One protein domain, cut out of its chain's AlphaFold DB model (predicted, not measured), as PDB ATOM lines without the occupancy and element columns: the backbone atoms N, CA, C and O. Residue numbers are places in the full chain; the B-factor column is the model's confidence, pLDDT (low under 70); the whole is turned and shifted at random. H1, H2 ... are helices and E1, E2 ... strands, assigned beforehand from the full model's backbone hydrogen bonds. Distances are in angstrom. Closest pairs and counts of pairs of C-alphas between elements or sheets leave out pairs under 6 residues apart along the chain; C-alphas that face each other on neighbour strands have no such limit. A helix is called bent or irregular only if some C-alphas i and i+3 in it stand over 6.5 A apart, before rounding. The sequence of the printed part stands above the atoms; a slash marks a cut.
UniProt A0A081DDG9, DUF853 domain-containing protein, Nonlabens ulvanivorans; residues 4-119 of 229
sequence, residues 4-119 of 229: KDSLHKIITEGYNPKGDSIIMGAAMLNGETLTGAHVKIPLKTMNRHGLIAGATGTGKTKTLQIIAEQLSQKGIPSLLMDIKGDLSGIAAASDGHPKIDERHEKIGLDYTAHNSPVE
ATOM      1  N   LYS A   4     135.350 185.114 176.046       89.12
ATOM      2  CA  LYS A   4     136.291 184.978 177.165       89.12
ATOM      3  C   LYS A   4     137.240 183.797 176.975       89.12
ATOM      4  O   LYS A   4     138.446 183.991 177.072       89.12
ATOM      5  N   ASP A   5     136.720 182.608 176.669       91.00
ATOM      6  CA  ASP A   5     137.548 181.405 176.470       91.00
ATOM      7  C   ASP A   5     138.483 181.568 175.268       91.00
ATOM      8  O   ASP A   5     139.641 181.153 175.300       91.00
ATOM      9  N   SER A   6     137.974 182.189 174.200       93.38
ATOM     10  CA  SER A   6     138.746 182.469 172.990       93.38
ATOM     11  C   SER A   6     139.911 183.415 173.286       93.38
ATOM     12  O   SER A   6     141.062 183.089 172.988       93.38
ATOM     13  N   LEU A   7     139.647 184.556 173.940       93.50
ATOM     14  CA  LEU A   7     140.699 185.511 174.290       93.50
ATOM     15  C   LEU A   7     141.682 184.933 175.313       93.50
ATOM     16  O   LEU A   7     142.888 185.126 175.169       93.50
ATOM     17  N   HIS A   8     141.195 184.197 176.314       94.88
ATOM     18  CA  HIS A   8     142.051 183.520 177.292       94.88
ATOM     19  C   HIS A   8     143.051 182.592 176.600       94.88
ATOM     20  O   HIS A   8     144.256 182.684 176.851       94.88
ATOM     21  N   LYS A   9     142.576 181.780 175.647       95.00
ATOM     22  CA  LYS A   9     143.430 180.906 174.839       95.00
ATOM     23  C   LYS A   9     144.446 181.700 174.013       95.00
ATOM     24  O   LYS A   9     145.630 181.382 174.067       95.00
ATOM     25  N   ILE A  10     144.015 182.753 173.312       95.81
ATOM     26  CA  ILE A  10     144.902 183.612 172.503       95.81
ATOM     27  C   ILE A  10     146.037 184.190 173.354       95.81
ATOM     28  O   ILE A  10     147.193 184.174 172.934       95.81
ATOM     29  N   ILE A  11     145.725 184.696 174.548       95.94
ATOM     30  CA  ILE A  11     146.724 185.296 175.435       95.94
ATOM     31  C   ILE A  11     147.657 184.226 175.993       95.94
ATOM     32  O   ILE A  11     148.872 184.395 175.935       95.94
ATOM     33  N   THR A  12     147.108 183.111 176.475       94.19
ATOM     34  CA  THR A  12     147.901 182.029 177.068       94.19
ATOM     35  C   THR A  12     148.844 181.393 176.047       94.19
ATOM     36  O   THR A  12     149.990 181.113 176.380       94.19
ATOM     37  N   GLU A  13     148.406 181.198 174.801       94.88
ATOM     38  CA  GLU A  13     149.245 180.649 173.729       94.88
ATOM     39  C   GLU A  13     150.219 181.696 173.162       94.88
ATOM     40  O   GLU A  13     151.380 181.382 172.898       94.88
ATOM     41  N   GLY A  14     149.775 182.948 173.004       94.12
ATOM     42  CA  GLY A  14     150.569 184.032 172.420       94.12
ATOM     43  C   GLY A  14     151.669 184.570 173.339       94.12
ATOM     44  O   GLY A  14     152.757 184.904 172.872       94.12
ATOM     45  N   TYR A  15     151.425 184.603 174.651       94.50
ATOM     46  CA  TYR A  15     152.377 185.043 175.676       94.50
ATOM     47  C   TYR A  15     153.021 183.856 176.413       94.50
ATOM     48  O   TYR A  15     153.227 183.898 177.626       94.50
ATOM     49  N   ASN A  16     153.388 182.804 175.669       94.62
ATOM     50  CA  ASN A  16     154.096 181.622 176.175       94.62
ATOM     51  C   ASN A  16     155.562 181.564 175.695       94.62
ATOM     52  O   ASN A  16     155.917 180.739 174.842       94.62
ATOM     53  N   PRO A  17     156.443 182.466 176.165       94.31
ATOM     54  CA  PRO A  17     157.825 182.475 175.720       94.31
ATOM     55  C   PRO A  17     158.597 181.255 176.226       94.31
ATOM     56  O   PRO A  17     158.401 180.783 177.341       94.31
ATOM     57  N   LYS A  18     159.547 180.775 175.413       92.56
ATOM     58  CA  LYS A  18     160.542 179.794 175.867       92.56
ATOM     59  C   LYS A  18     161.541 180.470 176.812       92.56
ATOM     60  O   LYS A  18     162.143 181.475 176.423       92.56
ATOM     61  N   GLY A  19     161.775 179.862 177.972       92.88
ATOM     62  CA  GLY A  19     162.703 180.353 178.993       92.88
ATOM     63  C   GLY A  19     162.056 181.337 179.967       92.88
ATOM     64  O   GLY A  19     160.833 181.442 180.043       92.88
ATOM     65  N   ASP A  20     162.889 182.050 180.719       95.62
ATOM     66  CA  ASP A  20     162.415 182.984 181.735       95.62
ATOM     67  C   ASP A  20     161.726 184.222 181.145       95.62
ATOM     68  O   ASP A  20     162.068 184.737 180.071       95.62
ATOM     69  N   SER A  21     160.751 184.728 181.895       96.69
ATOM     70  CA  SER A  21     159.985 185.929 181.573       96.69
ATOM     71  C   SER A  21     159.576 186.675 182.840       96.69
ATOM     72  O   SER A  21     159.602 186.103 183.930       96.69
ATOM     73  N   ILE A  22     159.192 187.940 182.672       96.31
ATOM     74  CA  ILE A  22     158.473 188.729 183.679       96.31
ATOM     75  C   ILE A  22     156.987 188.795 183.321       96.31
ATOM     76  O   ILE A  22     156.624 188.764 182.143       96.31
ATOM     77  N   ILE A  23     156.126 188.900 184.325       95.94
ATOM     78  CA  ILE A  23     154.673 189.020 184.190       95.94
ATOM     79  C   ILE A  23     154.288 190.491 184.358       95.94
ATOM     80  O   ILE A  23     154.591 191.109 185.373       95.94
ATOM     81  N   MET A  24     153.587 191.056 183.377       94.12
ATOM     82  CA  MET A  24     153.160 192.464 183.400       94.12
ATOM     83  C   MET A  24     151.724 192.662 183.899       94.12
ATOM     84  O   MET A  24     151.305 193.790 184.160       94.12
ATOM     85  N   GLY A  25     150.956 191.580 184.018       94.19
ATOM     86  CA  GLY A  25     149.556 191.589 184.436       94.19
ATOM     87  C   GLY A  25     148.752 190.511 183.716       94.19
ATOM     88  O   GLY A  25     149.327 189.582 183.153       94.19
ATOM     89  N   ALA A  26     147.427 190.651 183.713       95.62
ATOM     90  CA  ALA A  26     146.510 189.782 182.983       95.62
ATOM     91  C   ALA A  26     145.677 190.569 181.966       95.62
ATOM     92  O   ALA A  26     145.443 191.770 182.129       95.62
ATOM     93  N   ALA A  27     145.229 189.884 180.915       95.19
ATOM     94  CA  ALA A  27     144.333 190.458 179.923       95.19
ATOM     95  C   ALA A  27     142.969 190.826 180.528       95.19
ATOM     96  O   ALA A  27     142.501 190.211 181.488       95.19
ATOM     97  N   MET A  28     142.314 191.823 179.935       94.50
ATOM     98  CA  MET A  28     140.969 192.249 180.314       94.50
ATOM     99  C   MET A  28     140.029 192.177 179.111       94.50
ATOM    100  O   MET A  28     140.426 192.519 177.997       94.50
ATOM    101  N   LEU A  29     138.778 191.785 179.347       94.62
ATOM    102  CA  LEU A  29     137.699 191.807 178.361       94.62
ATOM    103  C   LEU A  29     136.478 192.493 178.971       94.62
ATOM    104  O   LEU A  29     136.018 192.093 180.035       94.62
ATOM    105  N   ASN A  30     135.954 193.524 178.305       92.88
ATOM    106  CA  ASN A  30     134.769 194.273 178.752       92.88
ATOM    107  C   ASN A  30     134.868 194.799 180.200       92.88
ATOM    108  O   ASN A  30     133.886 194.818 180.933       92.88
ATOM    109  N   GLY A  31     136.069 195.213 180.621       91.19
ATOM    110  CA  GLY A  31     136.326 195.718 181.976       91.19
ATOM    111  C   GLY A  31     136.568 194.636 183.033       91.19
ATOM    112  O   GLY A  31     136.959 194.965 184.151       91.19
ATOM    113  N   GLU A  32     136.420 193.356 182.689       93.00
ATOM    114  CA  GLU A  32     136.693 192.236 183.589       93.00
ATOM    115  C   GLU A  32     138.081 191.649 183.331       93.00
ATOM    116  O   GLU A  32     138.494 191.454 182.187       93.00
ATOM    117  N   THR A  33     138.821 191.369 184.404       94.25
ATOM    118  CA  THR A  33     140.123 190.693 184.317       94.25
ATOM    119  C   THR A  33     139.918 189.213 184.023       94.25
ATOM    120  O   THR A  33     139.120 188.553 184.685       94.25
ATOM    121  N   LEU A  34     140.643 188.689 183.038       95.19
ATOM    122  CA  LEU A  34     140.678 187.264 182.737       95.19
ATOM    123  C   LEU A  34     141.759 186.607 183.600       95.19
ATOM    124  O   LEU A  34     142.945 186.642 183.267       95.19
ATOM    125  N   THR A  35     141.350 186.030 184.727       95.19
ATOM    126  CA  THR A  35     142.247 185.375 185.687       95.19
ATOM    127  C   THR A  35     143.128 184.319 185.007       95.19
ATOM    128  O   THR A  35     142.653 183.489 184.229       95.19
ATOM    129  N   GLY A  36     144.437 184.373 185.264       93.62
ATOM    130  CA  GLY A  36     145.435 183.462 184.692       93.62
ATOM    131  C   GLY A  36     145.834 183.740 183.235       93.62
ATOM    132  O   GLY A  36     146.795 183.142 182.755       93.62
ATOM    133  N   ALA A  37     145.168 184.661 182.526       95.94
ATOM    134  CA  ALA A  37     145.560 185.076 181.176       95.94
ATOM    135  C   ALA A  37     146.724 186.084 181.236       95.94
ATOM    136  O   ALA A  37     146.564 187.266 180.916       95.94
ATOM    137  N   HIS A  38     147.885 185.637 181.722       96.44
ATOM    138  CA  HIS A  38     149.036 186.499 181.993       96.44
ATOM    139  C   HIS A  38     149.718 187.003 180.720       96.44
ATOM    140  O   HIS A  38     150.039 186.240 179.812       96.44
ATOM    141  N   VAL A  39     150.035 188.295 180.712       95.94
ATOM    142  CA  VAL A  39     150.878 188.932 179.701       95.94
ATOM    143  C   VAL A  39     152.326 188.857 180.172       95.94
ATOM    144  O   VAL A  39     152.675 189.423 181.210       95.94
ATOM    145  N   LYS A  40     153.171 188.155 179.411       96.81
ATOM    146  CA  LYS A  40     154.569 187.875 179.770       96.81
ATOM    147  C   LYS A  40     155.549 188.542 178.811       96.81
ATOM    148  O   LYS A  40     155.360 188.488 177.599       96.81
ATOM    149  N   ILE A  41     156.636 189.104 179.337       96.12
ATOM    150  CA  ILE A  41     157.751 189.624 178.537       96.12
ATOM    151  C   ILE A  41     158.958 188.689 178.707       96.12
ATOM    152  O   ILE A  41     159.435 188.518 179.828       96.12
ATOM    153  N   PRO A  42     159.475 188.070 177.627       96.12
ATOM    154  CA  PRO A  42     160.669 187.232 177.699       96.12
ATOM    155  C   PRO A  42     161.889 188.028 178.184       96.12
ATOM    156  O   PRO A  42     162.180 189.097 177.647       96.12
ATOM    157  N   LEU A  43     162.687 187.478 179.106       95.88
ATOM    158  CA  LEU A  43     163.877 188.185 179.610       95.88
ATOM    159  C   LEU A  43     164.880 188.519 178.499       95.88
ATOM    160  O   LEU A  43     165.457 189.602 178.482       95.88
ATOM    161  N   LYS A  44     165.015 187.645 177.494       94.50
ATOM    162  CA  LYS A  44     165.898 187.862 176.333       94.50
ATOM    163  C   LYS A  44     165.559 189.097 175.489       94.50
ATOM    164  O   LYS A  44     166.337 189.445 174.608       94.50
ATOM    165  N   THR A  45     164.382 189.700 175.674       93.81
ATOM    166  CA  THR A  45     163.989 190.932 174.973       93.81
ATOM    167  C   THR A  45     164.178 192.187 175.820       93.81
ATOM    168  O   THR A  45     164.019 193.281 175.291       93.81
ATOM    169  N   MET A  46     164.532 192.049 177.104       92.94
ATOM    170  CA  MET A  46     164.697 193.166 178.047       92.94
ATOM    171  C   MET A  46     165.977 193.982 177.816       92.94
ATOM    172  O   MET A  46     166.130 195.054 178.384       92.94
ATOM    173  N   ASN A  47     166.875 193.522 176.943       89.50
ATOM    174  CA  ASN A  47     168.024 194.296 176.463       89.50
ATOM    175  C   ASN A  47     167.665 195.289 175.337       89.50
ATOM    176  O   ASN A  47     168.554 195.896 174.742       89.50
ATOM    177  N   ARG A  48     166.377 195.423 175.001       94.06
ATOM    178  CA  ARG A  48     165.866 196.401 174.036       94.06
ATOM    179  C   ARG A  48     165.284 197.603 174.765       94.06
ATOM    180  O   ARG A  48     164.757 197.479 175.867       94.06
ATOM    181  N   HIS A  49     165.329 198.760 174.116       94.25
ATOM    182  CA  HIS A  49     164.708 199.967 174.650       94.25
ATOM    183  C   HIS A  49     163.184 199.822 174.722       94.25
ATOM    184  O   HIS A  49     162.551 199.290 173.809       94.25
ATOM    185  N   GLY A  50     162.603 200.327 175.807       92.31
ATOM    186  CA  GLY A  50     161.164 200.383 176.033       92.31
ATOM    187  C   GLY A  50     160.744 201.757 176.548       92.31
ATOM    188  O   GLY A  50     161.565 202.511 177.069       92.31
ATOM    189  N   LEU A  51     159.459 202.077 176.400       94.25
ATOM    190  CA  LEU A  51     158.865 203.328 176.865       94.25
ATOM    191  C   LEU A  51     157.652 203.024 177.745       94.25
ATOM    192  O   LEU A  51     156.691 202.405 177.291       94.25
ATOM    193  N   ILE A  52     157.679 203.500 178.990       93.19
ATOM    194  CA  ILE A  52     156.523 203.481 179.891       93.19
ATOM    195  C   ILE A  52     155.908 204.880 179.886       93.19
ATOM    196  O   ILE A  52     156.452 205.814 180.474       93.19
ATOM    197  N   ALA A  53     154.764 205.026 179.220       93.38
ATOM    198  CA  ALA A  53     154.046 206.289 179.092       93.38
ATOM    199  C   ALA A  53     152.654 206.217 179.739       93.38
ATOM    200  O   ALA A  53     152.048 205.154 179.844       93.38
ATOM    201  N   GLY A  54     152.148 207.364 180.192       90.69
ATOM    202  CA  GLY A  54     150.840 207.489 180.837       90.69
ATOM    203  C   GLY A  54     150.705 208.805 181.600       90.69
ATOM    204  O   GLY A  54     151.709 209.466 181.890       90.69
ATOM    205  N   ALA A  55     149.478 209.191 181.948       91.38
ATOM    206  CA  ALA A  55     149.216 210.398 182.733       91.38
ATOM    207  C   ALA A  55     149.765 210.286 184.174       91.38
ATOM    208  O   ALA A  55     150.261 209.244 184.618       91.38
ATOM    209  N   THR A  56     149.754 211.383 184.928       84.62
ATOM    210  CA  THR A  56     150.121 211.350 186.353       84.62
ATOM    211  C   THR A  56     149.158 210.440 187.118       84.62
ATOM    212  O   THR A  56     147.961 210.441 186.856       84.62
ATOM    213  N   GLY A  57     149.687 209.619 188.030       84.12
ATOM    214  CA  GLY A  57     148.883 208.683 188.822       84.12
ATOM    215  C   GLY A  57     148.487 207.380 188.114       84.12
ATOM    216  O   GLY A  57     147.913 206.510 188.753       84.12
ATOM    217  N   THR A  58     148.846 207.168 186.840       86.38
ATOM    218  CA  THR A  58     148.482 205.935 186.102       86.38
ATOM    219  C   THR A  58     149.421 204.749 186.353       86.38
ATOM    220  O   THR A  58     149.465 203.817 185.556       86.38
ATOM    221  N   GLY A  59     150.223 204.787 187.421       89.50
ATOM    222  CA  GLY A  59     151.057 203.655 187.832       89.50
ATOM    223  C   GLY A  59     152.409 203.500 187.127       89.50
ATOM    224  O   GLY A  59     153.028 202.462 187.302       89.50
ATOM    225  N   LYS A  60     152.920 204.505 186.394       93.06
ATOM    226  CA  LYS A  60     154.241 204.429 185.721       93.06
ATOM    227  C   LYS A  60     155.366 203.952 186.650       93.06
ATOM    228  O   LYS A  60     156.087 203.016 186.322       93.06
ATOM    229  N   THR A  61     155.473 204.576 187.823       91.06
ATOM    230  CA  THR A  61     156.459 204.220 188.848       91.06
ATOM    231  C   THR A  61     156.254 202.792 189.348       91.06
ATOM    232  O   THR A  61     157.212 202.037 189.439       91.06
ATOM    233  N   LYS A  62     155.001 202.386 189.594       90.81
ATOM    234  CA  LYS A  62     154.672 201.028 190.044       90.81
ATOM    235  C   LYS A  62     155.031 199.979 188.995       90.81
ATOM    236  O   LYS A  62     155.597 198.955 189.345       90.81
ATOM    237  N   THR A  63     154.792 200.254 187.714       93.38
ATOM    238  CA  THR A  63     155.242 199.386 186.619       93.38
ATOM    239  C   THR A  63     156.761 199.227 186.622       93.38
ATOM    240  O   THR A  63     157.250 198.114 186.462       93.38
ATOM    241  N   LEU A  64     157.513 200.313 186.832       94.06
ATOM    242  CA  LEU A  64     158.974 200.252 186.892       94.06
ATOM    243  C   LEU A  64     159.472 199.457 188.111       94.06
ATOM    244  O   LEU A  64     160.384 198.650 187.959       94.06
ATOM    245  N   GLN A  65     158.839 199.624 189.280       93.38
ATOM    246  CA  GLN A  65     159.126 198.824 190.481       93.38
ATOM    247  C   GLN A  65     158.900 197.333 190.230       93.38
ATOM    248  O   GLN A  65     159.799 196.539 190.465       93.38
ATOM    249  N   ILE A  66     157.750 196.967 189.655       92.56
ATOM    250  CA  ILE A  66     157.406 195.573 189.340       92.56
ATOM    251  C   ILE A  66     158.426 194.949 188.376       92.56
ATOM    252  O   ILE A  66     158.806 193.791 188.542       92.56
ATOM    253  N   ILE A  67     158.878 195.699 187.363       95.50
ATOM    254  CA  ILE A  67     159.925 195.224 186.449       95.50
ATOM    255  C   ILE A  67     161.229 195.000 187.222       95.50
ATOM    256  O   ILE A  67     161.829 193.937 187.092       95.50
ATOM    257  N   ALA A  68     161.657 195.973 188.027       95.31
ATOM    258  CA  ALA A  68     162.906 195.894 188.779       95.31
ATOM    259  C   ALA A  68     162.914 194.747 189.801       95.31
ATOM    260  O   ALA A  68     163.886 193.998 189.862       95.31
ATOM    261  N   GLU A  69     161.826 194.566 190.549       94.44
ATOM    262  CA  GLU A  69     161.651 193.471 191.508       94.44
ATOM    263  C   GLU A  69     161.731 192.109 190.809       94.44
ATOM    264  O   GLU A  69     162.491 191.239 191.231       94.44
ATOM    265  N   GLN A  70     161.019 191.929 189.692       95.25
ATOM    266  CA  GLN A  70     161.050 190.662 188.956       95.25
ATOM    267  C   GLN A  70     162.408 190.386 188.298       95.25
ATOM    268  O   GLN A  70     162.838 189.235 188.244       95.25
ATOM    269  N   LEU A  71     163.109 191.415 187.812       95.81
ATOM    270  CA  LEU A  71     164.483 191.266 187.322       95.81
ATOM    271  C   LEU A  71     165.434 190.884 188.464       95.81
ATOM    272  O   LEU A  71     166.232 189.961 188.303       95.81
ATOM    273  N   SER A  72     165.289 191.517 189.629       95.31
ATOM    274  CA  SER A  72     166.077 191.218 190.827       95.31
ATOM    275  C   SER A  72     165.881 189.773 191.298       95.31
ATOM    276  O   SER A  72     166.860 189.054 191.499       95.31
ATOM    277  N   GLN A  73     164.636 189.281 191.346       93.69
ATOM    278  CA  GLN A  73     164.319 187.875 191.656       93.69
ATOM    279  C   GLN A  73     164.960 186.875 190.679       93.69
ATOM    280  O   GLN A  73     165.196 185.719 191.027       93.69
ATOM    281  N   LYS A  74     165.230 187.307 189.443       95.06
ATOM    282  CA  LYS A  74     165.910 186.517 188.406       95.06
ATOM    283  C   LYS A  74     167.429 186.724 188.400       95.06
ATOM    284  O   LYS A  74     168.100 186.222 187.503       95.06
ATOM    285  N   GLY A  75     167.974 187.445 189.382       94.62
ATOM    286  CA  GLY A  75     169.403 187.732 189.506       94.62
ATOM    287  C   GLY A  75     169.928 188.739 188.479       94.62
ATOM    288  O   GLY A  75     171.128 188.767 188.216       94.62
ATOM    289  N   ILE A  76     169.051 189.541 187.867       95.69
ATOM    290  CA  ILE A  76     169.424 190.537 186.860       95.69
ATOM    291  C   ILE A  76     169.556 191.910 187.537       95.69
ATOM    292  O   ILE A  76     168.553 192.452 188.012       95.69
ATOM    293  N   PRO A  77     170.763 192.508 187.566       94.38
ATOM    294  CA  PRO A  77     170.959 193.825 188.154       94.38
ATOM    295  C   PRO A  77     170.270 194.903 187.312       94.38
ATOM    296  O   PRO A  77     170.263 194.849 186.083       94.38
ATOM    297  N   SER A  78     169.700 195.900 187.986       93.56
ATOM    298  CA  SER A  78     169.038 197.045 187.357       93.56
ATOM    299  C   SER A  78     169.547 198.340 187.975       93.56
ATOM    300  O   SER A  78     169.565 198.471 189.196       93.56
ATOM    301  N   LEU A  79     169.926 199.304 187.135       94.00
ATOM    302  CA  LEU A  79     170.226 200.670 187.559       94.00
ATOM    303  C   LEU A  79     169.001 201.548 187.299       94.00
ATOM    304  O   LEU A  79     168.541 201.653 186.161       94.00
ATOM    305  N   LEU A  80     168.478 202.175 188.350       93.69
ATOM    306  CA  LEU A  80     167.281 203.010 188.287       93.69
ATOM    307  C   LEU A  80     167.610 204.432 188.740       93.69
ATOM    308  O   LEU A  80     168.246 204.626 189.770       93.69
ATOM    309  N   MET A  81     167.135 205.427 187.991       92.06
ATOM    310  CA  MET A  81     167.190 206.829 188.410       92.06
ATOM    311  C   MET A  81     165.929 207.171 189.199       92.06
ATOM    312  O   MET A  81     164.846 207.287 188.619       92.06
ATOM    313  N   ASP A  82     166.062 207.347 190.513       90.75
ATOM    314  CA  ASP A  82     164.938 207.657 191.395       90.75
ATOM    315  C   ASP A  82     164.859 209.148 191.739       90.75
ATOM    316  O   ASP A  82     165.220 209.592 192.823       90.75
ATOM    317  N   ILE A  83     164.365 209.940 190.788       84.75
ATOM    318  CA  ILE A  83     164.284 211.404 190.926       84.75
ATOM    319  C   ILE A  83     163.293 211.824 192.029       84.75
ATOM    320  O   ILE A  83     163.430 212.900 192.606       84.75
ATOM    321  N   LYS A  84     162.270 211.003 192.304       85.94
ATOM    322  CA  LYS A  84     161.189 211.330 193.253       85.94
ATOM    323  C   LYS A  84     161.304 210.612 194.598       85.94
ATOM    324  O   LYS A  84     160.563 210.961 195.508       85.94
ATOM    325  N   GLY A  85     162.200 209.634 194.718       86.19
ATOM    326  CA  GLY A  85     162.298 208.758 195.889       86.19
ATOM    327  C   GLY A  85     161.245 207.645 195.916       86.19
ATOM    328  O   GLY A  85     161.177 206.884 196.878       86.19
ATOM    329  N   ASP A  86     160.422 207.526 194.872       88.06
ATOM    330  CA  ASP A  86     159.300 206.591 194.852       88.06
ATOM    331  C   ASP A  86     159.721 205.164 194.463       88.06
ATOM    332  O   ASP A  86     158.928 204.242 194.654       88.06
ATOM    333  N   LEU A  87     160.912 204.963 193.878       92.00
ATOM    334  CA  LEU A  87     161.412 203.646 193.446       92.00
ATOM    335  C   LEU A  87     162.149 202.916 194.567       92.00
ATOM    336  O   LEU A  87     161.988 201.705 194.686       92.00
ATOM    337  N   SER A  88     162.896 203.640 195.401       90.31
ATOM    338  CA  SER A  88     163.710 203.113 196.506       90.31
ATOM    339  C   SER A  88     162.927 202.252 197.506       90.31
ATOM    340  O   SER A  88     163.499 201.361 198.133       90.31
ATOM    341  N   GLY A  89     161.603 202.433 197.583       89.62
ATOM    342  CA  GLY A  89     160.707 201.630 198.419       89.62
ATOM    343  C   GLY A  89     160.749 200.118 198.159       89.62
ATOM    344  O   GLY A  89     160.387 199.362 199.051       89.62
ATOM    345  N   ILE A  90     161.249 199.655 197.003       92.81
ATOM    346  CA  ILE A  90     161.438 198.214 196.726       92.81
ATOM    347  C   ILE A  90     162.457 197.541 197.670       92.81
ATOM    348  O   ILE A  90     162.537 196.314 197.728       92.81
ATOM    349  N   ALA A  91     163.252 198.329 198.406       93.19
ATOM    350  CA  ALA A  91     164.209 197.846 199.402       93.19
ATOM    351  C   ALA A  91     163.545 197.310 200.685       93.19
ATOM    352  O   ALA A  91     164.199 196.636 201.482       93.19
ATOM    353  N   ALA A  92     162.258 197.597 200.896       92.69
ATOM    354  CA  ALA A  92     161.494 197.151 202.052       92.69
ATOM    355  C   ALA A  92     160.283 196.328 201.606       92.69
ATOM    356  O   ALA A  92     159.608 196.660 200.633       92.69
ATOM    357  N   ALA A  93     159.992 195.253 202.340       92.44
ATOM    358  CA  ALA A  93     158.749 194.521 202.142       92.44
ATOM    359  C   ALA A  93     157.558 195.415 202.522       92.44
ATOM    360  O   ALA A  93     157.619 196.166 203.494       92.44
ATOM    361  N   SER A  94     156.475 195.340 201.749       88.12
ATOM    362  CA  SER A  94     155.245 196.076 202.048       88.12
ATOM    363  C   SER A  94     154.530 195.490 203.269       88.12
ATOM    364  O   SER A  94     154.429 194.273 203.391       88.12
ATOM    365  N   ASP A  95     153.913 196.350 204.084       88.81
ATOM    366  CA  ASP A  95     152.973 195.949 205.147       88.81
ATOM    367  C   ASP A  95     151.647 195.359 204.612       88.81
ATOM    368  O   ASP A  95     150.757 194.998 205.382       88.81
ATOM    369  N   GLY A  96     151.499 195.259 203.287       88.06
ATOM    370  CA  GLY A  96     150.286 194.808 202.614       88.06
ATOM    371  C   GLY A  96     149.274 195.932 202.394       88.06
ATOM    372  O   GLY A  96     149.328 197.004 203.000       88.06
ATOM    373  N   HIS A  97     148.342 195.712 201.467       90.25
ATOM    374  CA  HIS A  97     147.245 196.643 201.211       90.25
ATOM    375  C   HIS A  97     146.075 195.899 200.537       90.25
ATOM    376  O   HIS A  97     146.291 195.331 199.469       90.25
ATOM    377  N   PRO A  98     144.816 196.018 201.014       92.38
ATOM    378  CA  PRO A  98     143.687 195.225 200.500       92.38
ATOM    379  C   PRO A  98     143.491 195.298 198.977       92.38
ATOM    380  O   PRO A  98     143.303 194.294 198.306       92.38
ATOM    381  N   LYS A  99     143.627 196.496 198.385       90.56
ATOM    382  CA  LYS A  99     143.570 196.675 196.916       90.56
ATOM    383  C   LYS A  99     144.651 195.917 196.134       90.56
ATOM    384  O   LYS A  99     144.465 195.679 194.942       90.56
ATOM    385  N   ILE A 100     145.799 195.635 196.746       88.88
ATOM    386  CA  ILE A 100     146.866 194.843 196.130       88.88
ATOM    387  C   ILE A 100     146.464 193.372 196.159       88.88
ATOM    388  O   ILE A 100     146.554 192.730 195.117       88.88
ATOM    389  N   ASP A 101     145.934 192.889 197.280       91.06
ATOM    390  CA  ASP A 101     145.456 191.511 197.432       91.06
ATOM    391  C   ASP A 101     144.298 191.224 196.459       91.06
ATOM    392  O   ASP A 101     144.404 190.341 195.610       91.06
ATOM    393  N   GLU A 102     143.266 192.078 196.442       92.81
ATOM    394  CA  GLU A 102     142.137 191.990 195.499       92.81
ATOM    395  C   GLU A 102     142.590 191.987 194.029       92.81
ATOM    396  O   GLU A 102     141.985 191.350 193.160       92.81
ATOM    397  N   ARG A 103     143.640 192.754 193.707       91.56
ATOM    398  CA  ARG A 103     144.179 192.826 192.345       91.56
ATOM    399  C   ARG A 103     144.912 191.538 191.980       91.56
ATOM    400  O   ARG A 103     144.745 191.063 190.858       91.56
ATOM    401  N   HIS A 104     145.708 190.997 192.893       92.50
ATOM    402  CA  HIS A 104     146.437 189.747 192.698       92.50
ATOM    403  C   HIS A 104     145.488 188.552 192.567       92.50
ATOM    404  O   HIS A 104     145.660 187.756 191.643       92.50
ATOM    405  N   GLU A 105     144.413 188.512 193.356       93.75
ATOM    406  CA  GLU A 105     143.328 187.533 193.210       93.75
ATOM    407  C   GLU A 105     142.672 187.607 191.824       93.75
ATOM    408  O   GLU A 105     142.560 186.596 191.131       93.75
ATOM    409  N   LYS A 106     142.305 188.811 191.354       94.31
ATOM    410  CA  LYS A 106     141.710 188.993 190.014       94.31
ATOM    411  C   LYS A 106     142.640 188.549 188.887       94.31
ATOM    412  O   LYS A 106     142.182 187.965 187.906       94.31
ATOM    413  N   ILE A 107     143.936 188.836 189.009       95.00
ATOM    414  CA  ILE A 107     144.955 188.444 188.025       95.00
ATOM    415  C   ILE A 107     145.236 186.934 188.103       95.00
ATOM    416  O   ILE A 107     145.584 186.327 187.087       95.00
ATOM    417  N   GLY A 108     145.058 186.320 189.274       94.25
ATOM    418  CA  GLY A 108     145.483 184.951 189.557       94.25
ATOM    419  C   GLY A 108     147.002 184.864 189.635       94.25
ATOM    420  O   GLY A 108     147.609 184.058 188.930       94.25
ATOM    421  N   LEU A 109     147.620 185.778 190.385       91.12
ATOM    422  CA  LEU A 109     149.061 185.819 190.609       91.12
ATOM    423  C   LEU A 109     149.320 185.892 192.110       91.12
ATOM    424  O   LEU A 109     148.922 186.866 192.740       91.12
ATOM    425  N   ASP A 110     150.013 184.898 192.655       88.25
ATOM    426  CA  ASP A 110     150.394 184.913 194.063       88.25
ATOM    427  C   ASP A 110     151.414 186.028 194.313       88.25
ATOM    428  O   ASP A 110     152.438 186.122 193.632       88.25
ATOM    429  N   TYR A 111     151.133 186.870 195.303       86.19
ATOM    430  CA  TYR A 111     152.046 187.907 195.760       86.19
ATOM    431  C   TYR A 111     152.386 187.678 197.218       86.19
ATOM    432  O   TYR A 111     151.515 187.592 198.078       86.19
ATOM    433  N   THR A 112     153.679 187.575 197.489       87.69
ATOM    434  CA  THR A 112     154.216 187.582 198.844       87.69
ATOM    435  C   THR A 112     155.065 188.829 198.973       87.69
ATOM    436  O   THR A 112     155.944 189.055 198.143       87.69
ATOM    437  N   ALA A 113     154.803 189.643 199.993       89.50
ATOM    438  CA  ALA A 113     155.620 190.815 200.255       89.50
ATOM    439  C   ALA A 113     157.069 190.383 200.527       89.50
ATOM    440  O   ALA A 113     157.334 189.538 201.382       89.50
ATOM    441  N   HIS A 114     158.007 190.965 199.792       89.94
ATOM    442  CA  HIS A 114     159.436 190.748 199.968       89.94
ATOM    443  C   HIS A 114     160.177 192.057 199.696       89.94
ATOM    444  O   HIS A 114     159.630 192.978 199.091       89.94
ATOM    445  N   ASN A 115     161.431 192.130 200.126       93.19
ATOM    446  CA  ASN A 115     162.345 193.185 199.715       93.19
ATOM    447  C   ASN A 115     163.173 192.754 198.498       93.19
ATOM    448  O   ASN A 115     163.293 191.566 198.192       93.19
ATOM    449  N   SER A 116     163.750 193.730 197.804       94.44
ATOM    450  CA  SER A 116     164.822 193.519 196.829       94.44
ATOM    451  C   SER A 116     166.157 193.992 197.417       94.44
ATOM    452  O   SER A 116     166.167 194.972 198.167       94.44
ATOM    453  N   PRO A 117     167.296 193.351 197.093       95.06
ATOM    454  CA  PRO A 117     168.608 193.910 197.397       95.06
ATOM    455  C   PRO A 117     168.782 195.227 196.633       95.06
ATOM    456  O   PRO A 117     168.733 195.252 195.402       95.06
ATOM    457  N   VAL A 118     168.963 196.320 197.369       94.62
ATOM    458  CA  VAL A 118     169.111 197.669 196.817       94.62
ATOM    459  C   VAL A 118     170.334 198.325 197.435       94.62
ATOM    460  O   VAL A 118     170.494 198.338 198.653       94.62
ATOM    461  N   GLU A 119     171.162 198.914 196.582       93.56
ATOM    462  CA  GLU A 119     172.244 199.803 196.978       93.56
ATOM    463  C   GLU A 119     171.889 201.217 196.519       93.56
ATOM    464  O   GLU A 119     171.758 201.487 195.323       93.56
TER     465      GLU A 119
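What this domain is: This is residues 4 to 119 of the 229 residues of the protein "DUF853 domain-containing protein" of Nonlabens ulvanivorans (UniProt A0A081DDG9). A bent two-stranded hairpin, E1 and E2, forms the core, with three helices set round it that do not meet one another: H1 packs mainly along E2, H2 packs on E1 near its beginning, and the last turn of H4 packs on the bend of E2. Short H3 sits by H2, away from the hairpin, and residues 53 to 59 stick out as a free loop. The 116 printed residues hold four named helices and two antiparallel strands, in the order H1 E1 E2 H2 H3 H4, class mixed. The whole is compact, with a radius of gyration of the C-alphas of 15.0 A and spans of 44 by 34 by 28 A.

Where its parts are: Find C-alpha 21 at (159.985, 185.929, 181.573); from there E1, residues 21 to 29, runs 23.3 A and bends by 51 degrees at residue 24. E2, residues 32 to 42, runs 25.2 A and bends by 73 degrees at residue 35. H1, residues 4 to 14, begins at (136.291, 184.978, 177.165). H2, residues 60 to 73, is 20.3 A long; H3 is residues 88 to 91, and H4, residues 98 to 107, ends at (144.955, 188.444, 188.025).

How they stand to each other: In the hairpin, look for N 24 and O 39, 2.9 A apart and within hydrogen-bond range. The closest C-alphas of H1 and E2 are His 8 and Ala 37, 5.5 A; of H4 and E2, Thr 35 and Ile 107, 4.7 A; of E1 and H2, Ile 22 and Gln 70, 6.2 A. H2 and H3 are close but not clearly touching, Gln 65 to Ile 90 at 6.7 A between C-alphas. In H1, H2 and H4 every O i to N i+4 pair is within hydrogen-bond range; H3 is too short for one.

The domain as a whole: The C-alphas of Ser 6 and Glu 119, the farthest apart, are 44.7 A from each other. The printed part has no cut; E2 to H2 and H2 to H3 are long links. No printed residue is under pLDDT 70.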